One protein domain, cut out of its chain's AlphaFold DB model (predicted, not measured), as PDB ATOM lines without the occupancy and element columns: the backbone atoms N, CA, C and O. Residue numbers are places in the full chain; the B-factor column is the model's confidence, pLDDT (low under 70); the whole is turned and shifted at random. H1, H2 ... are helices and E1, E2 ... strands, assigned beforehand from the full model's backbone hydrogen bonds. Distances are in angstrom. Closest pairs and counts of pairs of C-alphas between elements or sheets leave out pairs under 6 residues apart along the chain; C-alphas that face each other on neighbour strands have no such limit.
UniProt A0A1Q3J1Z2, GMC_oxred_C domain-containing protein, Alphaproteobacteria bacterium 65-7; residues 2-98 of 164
ATOM      1  N   ALA A   2      10.175  10.941  -4.971       55.62
ATOM      2  CA  ALA A   2      10.745  12.231  -4.555       55.62
ATOM      3  C   ALA A   2      12.019  12.114  -3.688       55.62
ATOM      4  O   ALA A   2      12.991  12.815  -3.932       55.62
ATOM      5  N   THR A   3      12.062  11.172  -2.739       65.94
ATOM      6  CA  THR A   3      13.220  10.961  -1.847       65.94
ATOM      7  C   THR A   3      14.469  10.443  -2.568       65.94
ATOM      8  O   THR A   3      15.568  10.918  -2.308       65.94
ATOM      9  N   THR A   4      14.318   9.503  -3.505       67.94
ATOM     10  CA  THR A   4      15.445   8.950  -4.279       67.94
ATOM     11  C   THR A   4      15.945   9.928  -5.342       67.94
ATOM     12  O   THR A   4      17.146  10.042  -5.540       67.94
ATOM     13  N   ALA A   5      15.038  10.656  -6.000       67.62
ATOM     14  CA  ALA A   5      15.392  11.673  -6.989       67.62
ATOM     15  C   ALA A   5      16.170  12.837  -6.351       67.62
ATOM     16  O   ALA A   5      17.210  13.232  -6.871       67.62
ATOM     17  N   ALA A   6      15.731  13.300  -5.174       69.94
ATOM     18  CA  ALA A   6      16.438  14.315  -4.397       69.94
ATOM     19  C   ALA A   6      17.829  13.839  -3.941       69.94
ATOM     20  O   ALA A   6      18.801  14.570  -4.101       69.94
ATOM     21  N   ALA A   7      17.949  12.600  -3.446       74.25
ATOM     22  CA  ALA A   7      19.237  12.025  -3.041       74.25
ATOM     23  C   ALA A   7      20.234  11.869  -4.207       74.25
ATOM     24  O   ALA A   7      21.441  11.904  -3.995       74.25
ATOM     25  N   LEU A   8      19.731  11.697  -5.432       72.62
ATOM     26  CA  LEU A   8      20.536  11.548  -6.647       72.62
ATOM     27  C   LEU A   8      20.713  12.867  -7.427       72.62
ATOM     28  O   LEU A   8      21.375  12.864  -8.462       72.62
ATOM     29  N   GLY A   9      20.134  13.979  -6.959       75.00
ATOM     30  CA  GLY A   9      20.221  15.283  -7.623       75.00
ATOM     31  C   GLY A   9      19.542  15.337  -8.997       75.00
ATOM     32  O   GLY A   9      20.006  16.055  -9.880       75.00
ATOM     33  N   VAL A  10      18.475  14.560  -9.205       74.19
ATOM     34  CA  VAL A  10      17.771  14.452 -10.496       74.19
ATOM     35  C   VAL A  10      16.385  15.083 -10.390       74.19
ATOM     36  O   VAL A  10      15.632  14.761  -9.471       74.19
ATOM     37  N   ASP A  11      16.017  15.944 -11.343       77.00
ATOM     38  CA  ASP A  11      14.638  16.429 -11.464       77.00
ATOM     39  C   ASP A  11      13.739  15.305 -11.999       77.00
ATOM     40  O   ASP A  11      13.870  14.857 -13.138       77.00
ATOM     41  N   ALA A  12      12.832  14.827 -11.147       76.50
ATOM     42  CA  ALA A  12      11.876  13.772 -11.470       76.50
ATOM     43  C   ALA A  12      10.438  14.294 -11.624       76.50
ATOM     44  O   ALA A  12       9.508  13.487 -11.659       76.50
ATOM     45  N   SER A  13      10.231  15.612 -11.713       81.88
ATOM     46  CA  SER A  13       8.899  16.227 -11.837       81.88
ATOM     47  C   SER A  13       8.119  15.744 -13.071       81.88
ATOM     48  O   SER A  13       6.899  15.615 -13.013       81.88
ATOM     49  N   GLY A  14       8.823  15.394 -14.155       83.88
ATOM     50  CA  GLY A  14       8.260  14.804 -15.377       83.88
ATOM     51  C   GLY A  14       8.409  13.280 -15.502       83.88
ATOM     52  O   GLY A  14       8.175  12.734 -16.582       83.88
ATOM     53  N   ALA A  15       8.842  12.578 -14.449       82.12
ATOM     54  CA  ALA A  15       9.129  11.149 -14.533       82.12
ATOM     55  C   ALA A  15       7.861  10.317 -14.789       82.12
ATOM     56  O   ALA A  15       6.821  10.510 -14.158       82.12
ATOM     57  N   ARG A  16       7.971   9.330 -15.686       88.19
ATOM     58  CA  ARG A  16       6.921   8.338 -15.955       88.19
ATOM     59  C   ARG A  16       7.312   6.991 -15.362       88.19
ATOM     60  O   ARG A  16       8.475   6.597 -15.418       88.19
ATOM     61  N   ALA A  17       6.334   6.283 -14.808       88.31
ATOM     62  CA  ALA A  17       6.512   4.928 -14.308       88.31
ATOM     63  C   ALA A  17       5.928   3.924 -15.304       88.31
ATOM     64  O   ALA A  17       4.801   4.085 -15.769       88.31
ATOM     65  N   TYR A  18       6.692   2.875 -15.588       90.25
ATOM     66  CA  TYR A  18       6.279   1.756 -16.425       90.25
ATOM     67  C   TYR A  18       6.405   0.464 -15.624       90.25
ATOM     68  O   TYR A  18       7.274   0.348 -14.756       90.25
ATOM     69  N   SER A  19       5.543  -0.508 -15.915       89.00
ATOM     70  CA  SER A  19       5.720  -1.865 -15.405       89.00
ATOM     71  C   SER A  19       6.685  -2.617 -16.314       89.00
ATOM     72  O   SER A  19       6.558  -2.551 -17.536       89.00
ATOM     73  N   LEU A  20       7.633  -3.336 -15.719       87.00
ATOM     74  CA  LEU A  20       8.561  -4.197 -16.437       87.00
ATOM     75  C   LEU A  20       8.312  -5.648 -16.025       87.00
ATOM     76  O   LEU A  20       8.511  -6.009 -14.865       87.00
ATOM     77  N   GLY A  21       7.889  -6.470 -16.984       85.38
ATOM     78  CA  GLY A  21       7.879  -7.922 -16.840       85.38
ATOM     79  C   GLY A  21       9.266  -8.491 -17.125       85.38
ATOM     80  O   GLY A  21       9.948  -8.038 -18.043       85.38
ATOM     81  N   CYS A  22       9.689  -9.482 -16.347       86.06
ATOM     82  CA  CYS A  22      10.954 -10.178 -16.556       86.06
ATOM     83  C   CYS A  22      10.703 -11.686 -16.523       86.06
ATOM     84  O   CYS A  22      10.217 -12.214 -15.523       86.06
ATOM     85  N   GLY A  23      11.008 -12.359 -17.633       86.00
ATOM     86  CA  GLY A  23      10.983 -13.814 -17.717       86.00
ATOM     87  C   GLY A  23      12.231 -14.423 -17.084       86.00
ATOM     88  O   GLY A  23      13.315 -13.843 -17.137       86.00
ATOM     89  N   LEU A  24      12.071 -15.610 -16.509       87.44
ATOM     90  CA  LEU A  24      13.159 -16.410 -15.965       87.44
ATOM     91  C   LEU A  24      13.274 -17.701 -16.777       87.44
ATOM     92  O   LEU A  24      12.314 -18.466 -16.857       87.44
ATOM     93  N   GLU A  25      14.448 -17.951 -17.355       88.50
ATOM     94  CA  GLU A  25      14.803 -19.300 -17.795       88.50
ATOM     95  C   GLU A  25      15.118 -20.146 -16.560       88.50
ATOM     96  O   GLU A  25      15.925 -19.767 -15.711       88.50
ATOM     97  N   LEU A  26      14.462 -21.297 -16.470       90.06
ATOM     98  CA  LEU A  26      14.732 -22.294 -15.450       90.06
ATOM     99  C   LEU A  26      15.652 -23.356 -16.040       90.06
ATOM    100  O   LEU A  26      15.342 -23.935 -17.082       90.06
ATOM    101  N   ILE A  27      16.762 -23.642 -15.357       90.19
ATOM    102  CA  ILE A  27      17.670 -24.710 -15.780       90.19
ATOM    103  C   ILE A  27      16.896 -26.047 -15.793       90.19
ATOM    104  O   ILE A  27      16.124 -26.301 -14.859       90.19
ATOM    105  N   PRO A  28      17.071 -26.905 -16.823       91.06
ATOM    106  CA  PRO A  28      16.465 -28.229 -16.837       91.06
ATOM    107  C   PRO A  28      16.830 -29.029 -15.588       91.06
ATOM    108  O   PRO A  28      17.997 -29.117 -15.209       91.06
ATOM    109  N   ASP A  29      15.821 -29.630 -14.973       92.38
ATOM    110  CA  ASP A  29      15.933 -30.326 -13.698       92.38
ATOM    111  C   ASP A  29      15.064 -31.594 -13.757       92.38
ATOM    112  O   ASP A  29      13.860 -31.479 -13.999       92.38
ATOM    113  N   PRO A  30      15.640 -32.797 -13.578       91.69
ATOM    114  CA  PRO A  30      14.898 -34.053 -13.672       91.69
ATOM    115  C   PRO A  30      13.817 -34.218 -12.590       91.69
ATOM    116  O   PRO A  30      12.876 -34.991 -12.790       91.69
ATOM    117  N   ASP A  31      13.906 -33.490 -11.472       93.31
ATOM    118  CA  ASP A  31      12.882 -33.520 -10.426       93.31
ATOM    119  C   ASP A  31      11.657 -32.673 -10.797       93.31
ATOM    120  O   ASP A  31      10.557 -32.910 -10.281       93.31
ATOM    121  N   ARG A  32      11.805 -31.726 -11.736       94.00
ATOM    122  CA  ARG A  32      10.700 -30.949 -12.312       94.00
ATOM    123  C   ARG A  32      10.042 -31.766 -13.414       94.00
ATOM    124  O   ARG A  32      10.480 -31.775 -14.562       94.00
ATOM    125  N   ARG A  33       8.984 -32.488 -13.058       94.94
ATOM    126  CA  ARG A  33       8.385 -33.501 -13.932       94.94
ATOM    127  C   ARG A  33       6.871 -33.536 -13.853       94.94
ATOM    128  O   ARG A  33       6.266 -33.221 -12.828       94.94
ATOM    129  N   LEU A  34       6.276 -33.997 -14.945       95.50
ATOM    130  CA  LEU A  34       4.880 -34.398 -15.010       95.50
ATOM    131  C   LEU A  34       4.793 -35.911 -14.834       95.50
ATOM    132  O   LEU A  34       5.564 -36.652 -15.441       95.50
ATOM    133  N   VAL A  35       3.836 -36.365 -14.033       96.38
ATOM    134  CA  VAL A  35       3.474 -37.784 -13.948       96.38
ATOM    135  C   VAL A  35       1.974 -37.941 -14.140       96.38
ATOM    136  O   VAL A  35       1.197 -37.083 -13.719       96.38
ATOM    137  N   LEU A  36       1.566 -39.035 -14.778       97.44
ATOM    138  CA  LEU A  36       0.158 -39.408 -14.864       97.44
ATOM    139  C   LEU A  36      -0.281 -40.012 -13.528       97.44
ATOM    140  O   LEU A  36       0.461 -40.782 -12.914       97.44
ATOM    141  N   THR A  37      -1.472 -39.652 -13.068       97.31
ATOM    142  CA  THR A  37      -2.106 -40.266 -11.899       97.31
ATOM    143  C   THR A  37      -3.056 -41.387 -12.334       97.31
ATOM    144  O   THR A  37      -3.290 -41.598 -13.523       97.31
ATOM    145  N   GLY A  38      -3.605 -42.128 -11.367       97.44
ATOM    146  CA  GLY A  38      -4.655 -43.120 -11.630       97.44
ATOM    147  C   GLY A  38      -6.056 -42.521 -11.807       97.44
ATOM    148  O   GLY A  38      -6.969 -43.223 -12.233       97.44
ATOM    149  N   GLU A  39      -6.244 -41.240 -11.480       98.12
ATOM    150  CA  GLU A  39      -7.520 -40.548 -11.658       98.12
ATOM    151  C   GLU A  39      -7.689 -40.103 -13.107       98.12
ATOM    152  O   GLU A  39      -6.720 -39.721 -13.762       98.12
ATOM    153  N   LYS A  40      -8.932 -40.083 -13.587       98.25
ATOM    154  CA  LYS A  40      -9.270 -39.566 -14.912       98.25
ATOM    155  C   LYS A  40      -9.860 -38.161 -14.821       98.25
ATOM    156  O   LYS A  40     -10.522 -37.826 -13.840       98.25
ATOM    157  N   ASP A  41      -9.592 -37.336 -15.823       97.44
ATOM    158  CA  ASP A  41     -10.243 -36.043 -16.004       97.44
ATOM    159  C   ASP A  41     -11.637 -36.187 -16.645       97.44
ATOM    160  O   ASP A  41     -12.121 -37.292 -16.903       97.44
ATOM    161  N   ALA A  42     -12.291 -35.053 -16.908       98.00
ATOM    162  CA  ALA A  42     -13.618 -35.010 -17.525       98.00
ATOM    163  C   ALA A  42     -13.662 -35.579 -18.959       98.00
ATOM    164  O   ALA A  42     -14.745 -35.874 -19.456       98.00
ATOM    165  N   LEU A  43     -12.508 -35.742 -19.617       97.75
ATOM    166  CA  LEU A  43     -12.373 -36.332 -20.951       97.75
ATOM    167  C   LEU A  43     -11.962 -37.814 -20.889       97.75
ATOM    168  O   LEU A  43     -11.762 -38.445 -21.925       97.75
ATOM    169  N   GLY A  44     -11.835 -38.388 -19.687       97.94
ATOM    170  CA  GLY A  44     -11.433 -39.777 -19.484       97.94
ATOM    171  C   GLY A  44      -9.924 -40.023 -19.584       97.94
ATOM    172  O   GLY A  44      -9.505 -41.187 -19.549       97.94
ATOM    173  N   MET A  45      -9.110 -38.968 -19.676       98.12
ATOM    174  CA  MET A  45      -7.650 -39.054 -19.750       98.12
ATOM    175  C   MET A  45      -7.036 -39.074 -18.345       98.12
ATOM    176  O   MET A  45      -7.583 -38.444 -17.441       98.12
ATOM    177  N   PRO A  46      -5.908 -39.774 -18.113       98.25
ATOM    178  CA  PRO A  46      -5.239 -39.731 -16.817       98.25
ATOM    179  C   PRO A  46      -4.854 -38.296 -16.439       98.25
ATOM    180  O   PRO A  46      -4.228 -37.587 -17.229       98.25
ATOM    181  N   ARG A  47      -5.201 -37.863 -15.222       97.94
ATOM    182  CA  ARG A  47      -4.846 -36.528 -14.731       97.94
ATOM    183  C   ARG A  47      -3.335 -36.407 -14.587       97.94
ATOM    184  O   ARG A  47      -2.633 -37.362 -14.260       97.94
ATOM    185  N   LEU A  48      -2.836 -35.192 -14.774       96.12
ATOM    186  CA  LEU A  48      -1.433 -34.866 -14.561       96.12
ATOM    187  C   LEU A  48      -1.205 -34.414 -13.118       96.12
ATOM    188  O   LEU A  48      -1.928 -33.566 -12.596       96.12
ATOM    189  N   LYS A  49      -0.143 -34.925 -12.498       95.94
ATOM    190  CA  LYS A  49       0.471 -34.340 -11.307       95.94
ATOM    191  C   LYS A  49       1.758 -33.643 -11.728       95.94
ATOM    192  O   LYS A  49       2.689 -34.281 -12.219       95.94
ATOM    193  N   LEU A  50       1.799 -32.336 -11.507       95.06
ATOM    194  CA  LEU A  50       2.982 -31.516 -11.721       95.06
ATOM    195  C   LEU A  50       3.830 -31.498 -10.447       95.06
ATOM    196  O   LEU A  50       3.375 -31.033  -9.404       95.06
ATOM    197  N   ASN A  51       5.064 -31.990 -10.541       95.19
ATOM    198  CA  ASN A  51       6.103 -31.706  -9.562       95.19
ATOM    199  C   ASN A  51       6.921 -30.527 -10.081       95.19
ATOM    200  O   ASN A  51       7.675 -30.680 -11.039       95.19
ATOM    201  N   MET A  52       6.739 -29.352  -9.486       92.12
ATOM    202  CA  MET A  52       7.416 -28.134  -9.914       92.12
ATOM    203  C   MET A  52       7.969 -27.396  -8.710       92.12
ATOM    204  O   MET A  52       7.302 -27.249  -7.688       92.12
ATOM    205  N   HIS A  53       9.183 -26.895  -8.866       91.88
ATOM    206  CA  HIS A  53       9.799 -25.978  -7.931       91.88
ATOM    207  C   HIS A  53      10.729 -25.040  -8.704       91.88
ATOM    208  O   HIS A  53      11.087 -25.292  -9.853       91.88
ATOM    209  N   ILE A  54      11.124 -23.952  -8.058       92.19
ATOM    210  CA  ILE A  54      12.150 -23.042  -8.567       92.19
ATOM    211  C   ILE A  54      13.378 -23.263  -7.695       92.19
ATOM    212  O   ILE A  54      13.259 -23.238  -6.472       92.19
ATOM    213  N   ALA A  55      14.540 -23.553  -8.267       92.94
ATOM    214  CA  ALA A  55      15.731 -23.756  -7.446       92.94
ATOM    215  C   ALA A  55      16.228 -22.418  -6.889       92.94
ATOM    216  O   ALA A  55      16.064 -21.365  -7.509       92.94
ATOM    217  N   ASP A  56      16.910 -22.465  -5.747       93.06
ATOM    218  CA  ASP A  56      17.534 -21.282  -5.143       93.06
ATOM    219  C   ASP A  56      18.508 -20.604  -6.109       93.06
ATOM    220  O   ASP A  56      18.568 -19.377  -6.190       93.06
ATOM    221  N   ARG A  57      19.221 -21.406  -6.912       92.75
ATOM    222  CA  ARG A  57      20.114 -20.915  -7.962       92.75
ATOM    223  C   ARG A  57      19.373 -20.102  -9.027       92.75
ATOM    224  O   ARG A  57      19.863 -19.034  -9.391       92.75
ATOM    225  N   ASP A  58      18.234 -20.596  -9.514       92.38
ATOM    226  CA  ASP A  58      17.440 -19.920 -10.548       92.38
ATOM    227  C   ASP A  58      16.896 -18.588 -10.008       92.38
ATOM    228  O   ASP A  58      17.031 -17.542 -10.644       92.38
ATOM    229  N   PHE A  59      16.375 -18.593  -8.777       92.25
ATOM    230  CA  PHE A  59      15.876 -17.379  -8.129       92.25
ATOM    231  C   PHE A  59      16.991 -16.356  -7.847       92.25
ATOM    232  O   PHE A  59      16.818 -15.160  -8.085       92.25
ATOM    233  N   ALA A  60      18.169 -16.806  -7.406       91.81
ATOM    234  CA  ALA A  60      19.318 -15.928  -7.202       91.81
ATOM    235  C   ALA A  60      19.819 -15.311  -8.521       91.81
ATOM    236  O   ALA A  60      20.216 -14.146  -8.545       91.81
ATOM    237  N   LEU A  61      19.799 -16.068  -9.627       91.25
ATOM    238  CA  LEU A  61      20.111 -15.539 -10.960       91.25
ATOM    239  C   LEU A  61      19.105 -14.464 -11.376       91.25
ATOM    240  O   LEU A  61      19.528 -13.380 -11.770       91.25
ATOM    241  N   TYR A  62      17.808 -14.719 -11.205       91.25
ATOM    242  CA  TYR A  62      16.754 -13.740 -11.467       91.25
ATOM    243  C   TYR A  62      16.979 -12.418 -10.713       91.25
ATOM    244  O   TYR A  62      16.976 -11.343 -11.316       91.25
ATOM    245  N   GLN A  63      17.244 -12.483  -9.405       91.50
ATOM    246  CA  GLN A  63      17.500 -11.289  -8.596       91.50
ATOM    247  C   GLN A  63      18.745 -10.528  -9.063       91.50
ATOM    248  O   GLN A  63      18.701  -9.303  -9.191       91.50
ATOM    249  N   ARG A  64      19.841 -11.241  -9.363       92.44
ATOM    250  CA  ARG A  64      21.066 -10.625  -9.896       92.44
ATOM    251  C   ARG A  64      20.815  -9.912 -11.222       92.44
ATOM    252  O   ARG A  64      21.296  -8.797 -11.386       92.44
ATOM    253  N   THR A  65      20.033 -10.503 -12.125       92.38
ATOM    254  CA  THR A  65      19.672  -9.882 -13.408       92.38
ATOM    255  C   THR A  65      18.921  -8.567 -13.210       92.38
ATOM    256  O   THR A  65      19.249  -7.580 -13.864       92.38
ATOM    257  N   LEU A  66      17.958  -8.505 -12.282       92.56
ATOM    258  CA  LEU A  66      17.235  -7.260 -11.995       92.56
ATOM    259  C   LEU A  66      18.148  -6.190 -11.390       92.56
ATOM    260  O   LEU A  66      18.085  -5.030 -11.794       92.56
ATOM    261  N   VAL A  67      19.011  -6.566 -10.442       93.12
ATOM    262  CA  VAL A  67      19.978  -5.635  -9.839       93.12
ATOM    263  C   VAL A  67      20.916  -5.071 -10.903       93.12
ATOM    264  O   VAL A  67      21.124  -3.859 -10.959       93.12
ATOM    265  N   GLU A  68      21.437  -5.928 -11.779       95.38
ATOM    266  CA  GLU A  68      22.353  -5.521 -12.838       95.38
ATOM    267  C   GLU A  68      21.667  -4.635 -13.886       95.38
ATOM    268  O   GLU A  68      22.212  -3.597 -14.261       95.38
ATOM    269  N   LEU A  69      20.434  -4.962 -14.285       94.38
ATOM    270  CA  LEU A  69      19.630  -4.102 -15.154       94.38
ATOM    271  C   LEU A  69      19.414  -2.719 -14.524       94.38
ATOM    272  O   LEU A  69      19.611  -1.698 -15.180       94.38
ATOM    273  N   GLY A  70      19.048  -2.670 -13.241       93.69
ATOM    274  CA  GLY A  70      18.875  -1.416 -12.510       93.69
ATOM    275  C   GLY A  70      20.158  -0.587 -12.450       93.69
ATOM    276  O   GLY A  70      20.118   0.624 -12.676       93.69
ATOM    277  N   ARG A  71      21.302  -1.240 -12.211       94.44
ATOM    278  CA  ARG A  71      22.625  -0.604 -12.210       94.44
ATOM    279  C   ARG A  71      22.953   0.013 -13.570       94.44
ATOM    280  O   ARG A  71      23.414   1.151 -13.617       94.44
ATOM    281  N   GLN A  72      22.700  -0.707 -14.664       95.75
ATOM    282  CA  GLN A  72      22.969  -0.220 -16.020       95.75
ATOM    283  C   GLN A  72      22.039   0.929 -16.426       95.75
ATOM    284  O   GLN A  72      22.514   1.921 -16.976       95.75
ATOM    285  N   LEU A  73      20.744   0.849 -16.096       93.06
ATOM    286  CA  LEU A  73      19.791   1.939 -16.343       93.06
ATOM    287  C   LEU A  73      20.206   3.232 -15.631       93.06
ATOM    288  O   LEU A  73      20.148   4.310 -16.229       93.06
ATOM    289  N   LEU A  74      20.670   3.116 -14.382       90.69
ATOM    290  CA  LEU A  74      21.155   4.253 -13.608       90.69
ATOM    291  C   LEU A  74      22.454   4.822 -14.194       90.69
ATOM    292  O   LEU A  74      22.555   6.032 -14.387       90.69
ATOM    293  N   ALA A  75      23.427   3.963 -14.516       91.06
ATOM    294  CA  ALA A  75      24.702   4.377 -15.105       91.06
ATOM    295  C   ALA A  75      24.515   5.096 -16.452       91.06
ATOM    296  O   ALA A  75      25.190   6.087 -16.726       91.06
ATOM    297  N   ALA A  76      23.558   4.641 -17.263       93.00
ATOM    298  CA  ALA A  76      23.196   5.264 -18.533       93.00
ATOM    299  C   ALA A  76      22.332   6.532 -18.381       93.00
ATOM    300  O   ALA A  76      22.001   7.157 -19.385       93.00
ATOM    301  N   LYS A  77      21.928   6.901 -17.154       87.56
ATOM    302  CA  LYS A  77      20.940   7.961 -16.872       87.56
ATOM    303  C   LYS A  77      19.617   7.768 -17.638       87.56
ATOM    304  O   LYS A  77      18.920   8.735 -17.930       87.56
ATOM    305  N   ALA A  78      19.271   6.518 -17.952       88.69
ATOM    306  CA  ALA A  78      18.083   6.153 -18.723       88.69
ATOM    307  C   ALA A  78      16.852   5.918 -17.833       88.69
ATOM    308  O   ALA A  78      15.716   6.032 -18.288       88.69
ATOM    309  N   GLY A  79      17.062   5.588 -16.557       89.25
ATOM    310  CA  GLY A  79      15.978   5.409 -15.601       89.25
ATOM    311  C   GLY A  79      16.425   4.751 -14.302       89.25
ATOM    312  O   GLY A  79      17.596   4.437 -14.106       89.25
ATOM    313  N   LEU A  80      15.458   4.527 -13.413       89.56
ATOM    314  CA  LEU A  80      15.652   3.822 -12.150       89.56
ATOM    315  C   LEU A  80      14.744   2.596 -12.113       89.56
ATOM    316  O   LEU A  80      13.528   2.715 -12.276       89.56
ATOM    317  N   LEU A  81      15.322   1.430 -11.833       91.56
ATOM    318  CA  LEU A  81      14.541   0.226 -11.586       91.56
ATOM    319  C   LEU A  81      14.123   0.161 -10.115       91.56
ATOM    320  O   LEU A  81      14.962   0.178  -9.215       91.56
ATOM    321  N   ARG A  82      12.819   0.032  -9.872       88.44
ATOM    322  CA  ARG A  82      12.268  -0.257  -8.547       88.44
ATOM    323  C   ARG A  82      11.839  -1.719  -8.480       88.44
ATOM    324  O   ARG A  82      10.884  -2.115  -9.143       88.44
ATOM    325  N   ILE A  83      12.501  -2.503  -7.636       87.69
ATOM    326  CA  ILE A  83      12.110  -3.889  -7.361       87.69
ATOM    327  C   ILE A  83      11.072  -3.869  -6.236       87.69
ATOM    328  O   ILE A  83      11.391  -3.510  -5.108       87.69
ATOM    329  N   ASN A  84       9.823  -4.217  -6.552       79.50
ATOM    330  CA  ASN A  84       8.700  -4.146  -5.603       79.50
ATOM    331  C   ASN A  84       8.527  -5.407  -4.738       79.50
ATOM    332  O   ASN A  84       7.742  -5.393  -3.795       79.50
ATOM    333  N   LYS A  85       9.191  -6.516  -5.086       81.81
ATOM    334  CA  LYS A  85       9.085  -7.801  -4.381       81.81
ATOM    335  C   LYS A  85      10.400  -8.068  -3.666       81.81
ATOM    336  O   LYS A  85      11.417  -8.291  -4.316       81.81
ATOM    337  N   HIS A  86      10.376  -7.988  -2.340       79.19
ATOM    338  CA  HIS A  86      11.587  -8.030  -1.518       79.19
ATOM    339  C   HIS A  86      11.885  -9.426  -0.968       79.19
ATOM    340  O   HIS A  86      13.033  -9.707  -0.633       79.19
ATOM    341  N   SER A  87      10.889 -10.318  -0.934       89.75
ATOM    342  CA  SER A  87      11.075 -11.724  -0.588       89.75
ATOM    343  C   SER A  87      10.681 -12.658  -1.731       89.75
ATOM    344  O   SER A  87       9.893 -12.320  -2.620       89.75
ATOM    345  N   ARG A  88      11.213 -13.882  -1.678       91.88
ATOM    346  CA  ARG A  88      10.808 -14.960  -2.579       91.88
ATOM    347  C   ARG A  88       9.325 -15.292  -2.437       91.88
ATOM    348  O   ARG A  88       8.676 -15.514  -3.450       91.88
ATOM    349  N   ALA A  89       8.791 -15.293  -1.217       92.94
ATOM    350  CA  ALA A  89       7.379 -15.574  -0.970       92.94
ATOM    351  C   ALA A  89       6.470 -14.543  -1.664       92.94
ATOM    352  O   ALA A  89       5.549 -14.931  -2.379       92.94
ATOM    353  N   ASP A  90       6.788 -13.248  -1.553       91.31
ATOM    354  CA  ASP A  90       6.017 -12.176  -2.206       91.31
ATOM    355  C   ASP A  90       6.049 -12.286  -3.731       91.31
ATOM    356  O   ASP A  90       5.067 -11.986  -4.419       91.31
ATOM    357  N   TRP A  91       7.205 -12.681  -4.268       91.00
ATOM    358  CA  TRP A  91       7.371 -12.922  -5.691       91.00
ATOM    359  C   TRP A  91       6.556 -14.143  -6.132       91.00
ATOM    360  O   TRP A  91       5.761 -14.030  -7.060       91.00
ATOM    361  N   MET A  92       6.659 -15.269  -5.415       91.31
ATOM    362  CA  MET A  92       5.932 -16.498  -5.743       91.31
ATOM    363  C   MET A  92       4.412 -16.342  -5.672       91.31
ATOM    364  O   MET A  92       3.711 -16.922  -6.493       91.31
ATOM    365  N   ALA A  93       3.901 -15.529  -4.746       91.62
ATOM    366  CA  ALA A  93       2.467 -15.284  -4.600       91.62
ATOM    367  C   ALA A  93       1.841 -14.515  -5.778       91.62
ATOM    368  O   ALA A  93       0.621 -14.474  -5.901       91.62
ATOM    369  N   THR A  94       2.656 -13.863  -6.614       88.88
ATOM    370  CA  THR A  94       2.172 -12.989  -7.697       88.88
ATOM    371  C   THR A  94       2.807 -13.269  -9.054       88.88
ATOM    372  O   THR A  94       2.511 -12.557 -10.012       88.88
ATOM    373  N   MET A  95       3.686 -14.269  -9.148       88.31
ATOM    374  CA  MET A  95       4.307 -14.624 -10.419       88.31
ATOM    375  C   MET A  95       3.276 -15.220 -11.381       88.31
ATOM    376  O   MET A  95       2.355 -15.925 -10.969       88.31
ATOM    377  N   ASP A  96       3.494 -14.983 -12.669       88.62
ATOM    378  CA  ASP A  96       2.873 -15.747 -13.743       88.62
ATOM    379  C   ASP A  96       3.843 -16.852 -14.188       88.62
ATOM    380  O   ASP A  96       5.046 -16.622 -14.316       88.62
ATOM    381  N   TRP A  97       3.316 -18.051 -14.433       87.88
ATOM    382  CA  TRP A  97       4.082 -19.189 -14.949       87.88
ATOM    383  C   TRP A  97       4.325 -19.105 -16.464       87.88
ATOM    384  O   TRP A  97       4.996 -19.965 -17.034       87.88
ATOM    385  N   GLY A  98       3.787 -18.080 -17.130       86.31
ATOM    386  CA  GLY A  98       4.143 -17.694 -18.495       86.31
ATOM    387  C   GLY A  98       3.592 -18.605 -19.589       86.31
ATOM    388  O   GLY A  98       3.817 -18.332 -20.761       86.31
TER     389      GLY A  98
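This is residues 2 to 98 of the 164 residues of the protein "GMC_oxred_C domain-containing protein" of Alphaproteobacteria bacterium 65-7 (UniProt A0A1Q3J1Z2). This is a long, thin model: a two-stranded hairpin, E1 and E2, makes one end, the short helix H1 makes the other, and the long helix H2 runs lengthwise between them. Residues 8 to 32, with no named element, lead from H1 to the hairpin, and the small helix H3 lies nearer the middle. The printed part has 97 residues, in the order H1, E1, E2, H2, H3; its sheet, E1 - E2, is antiparallel. The class is mixed, helices and strands, though under half of the residues, 45 of 97, are in named elements. The whole is extended, with a radius of gyration of the C-alphas of 20.0 A and spans of 64 by 27 by 20 A.

Start at H1, residues 2 to 7, which touches no helix. Go on to E1, residues 33 to 40, and E2, residues 46 to 51, an antiparallel hairpin at 147 degrees. Look there for N 35 and O 49, 3.0 A apart, and N 47 and O 39, 2.8 A apart, both within hydrogen-bond range. E1 bends by 57 degrees at residue 37. Next comes H2, residues 56 to 75, apart from H1 and E1. H3, residues 88 to 92, is close to H2 but not clearly touching; their closest C-alphas, of Phe 59 and Arg 88, are 7.9 A apart. In H1, H2 and H3 every O i to N i+4 pair is within hydrogen-bond range.

Find C-alpha 2 at (10.745, 12.231, -4.555), where H1 begins its 8.6 A. E1 measures 18.7 A and E2 15.7 A from first to last C-alpha. From C-alpha 56 at (17.534, -21.282, -5.143), H2 runs 28.4 A. H3 covers 6.0 A and ends at (5.932, -16.498, -5.743).

The C-alphas farthest apart, of Gly 9 and Gly 44, are 64.6 A apart. The printed part has no cut. The links H1 to E1 and H2 to H3 are long. Residues 2 to 6 have pLDDT under 70.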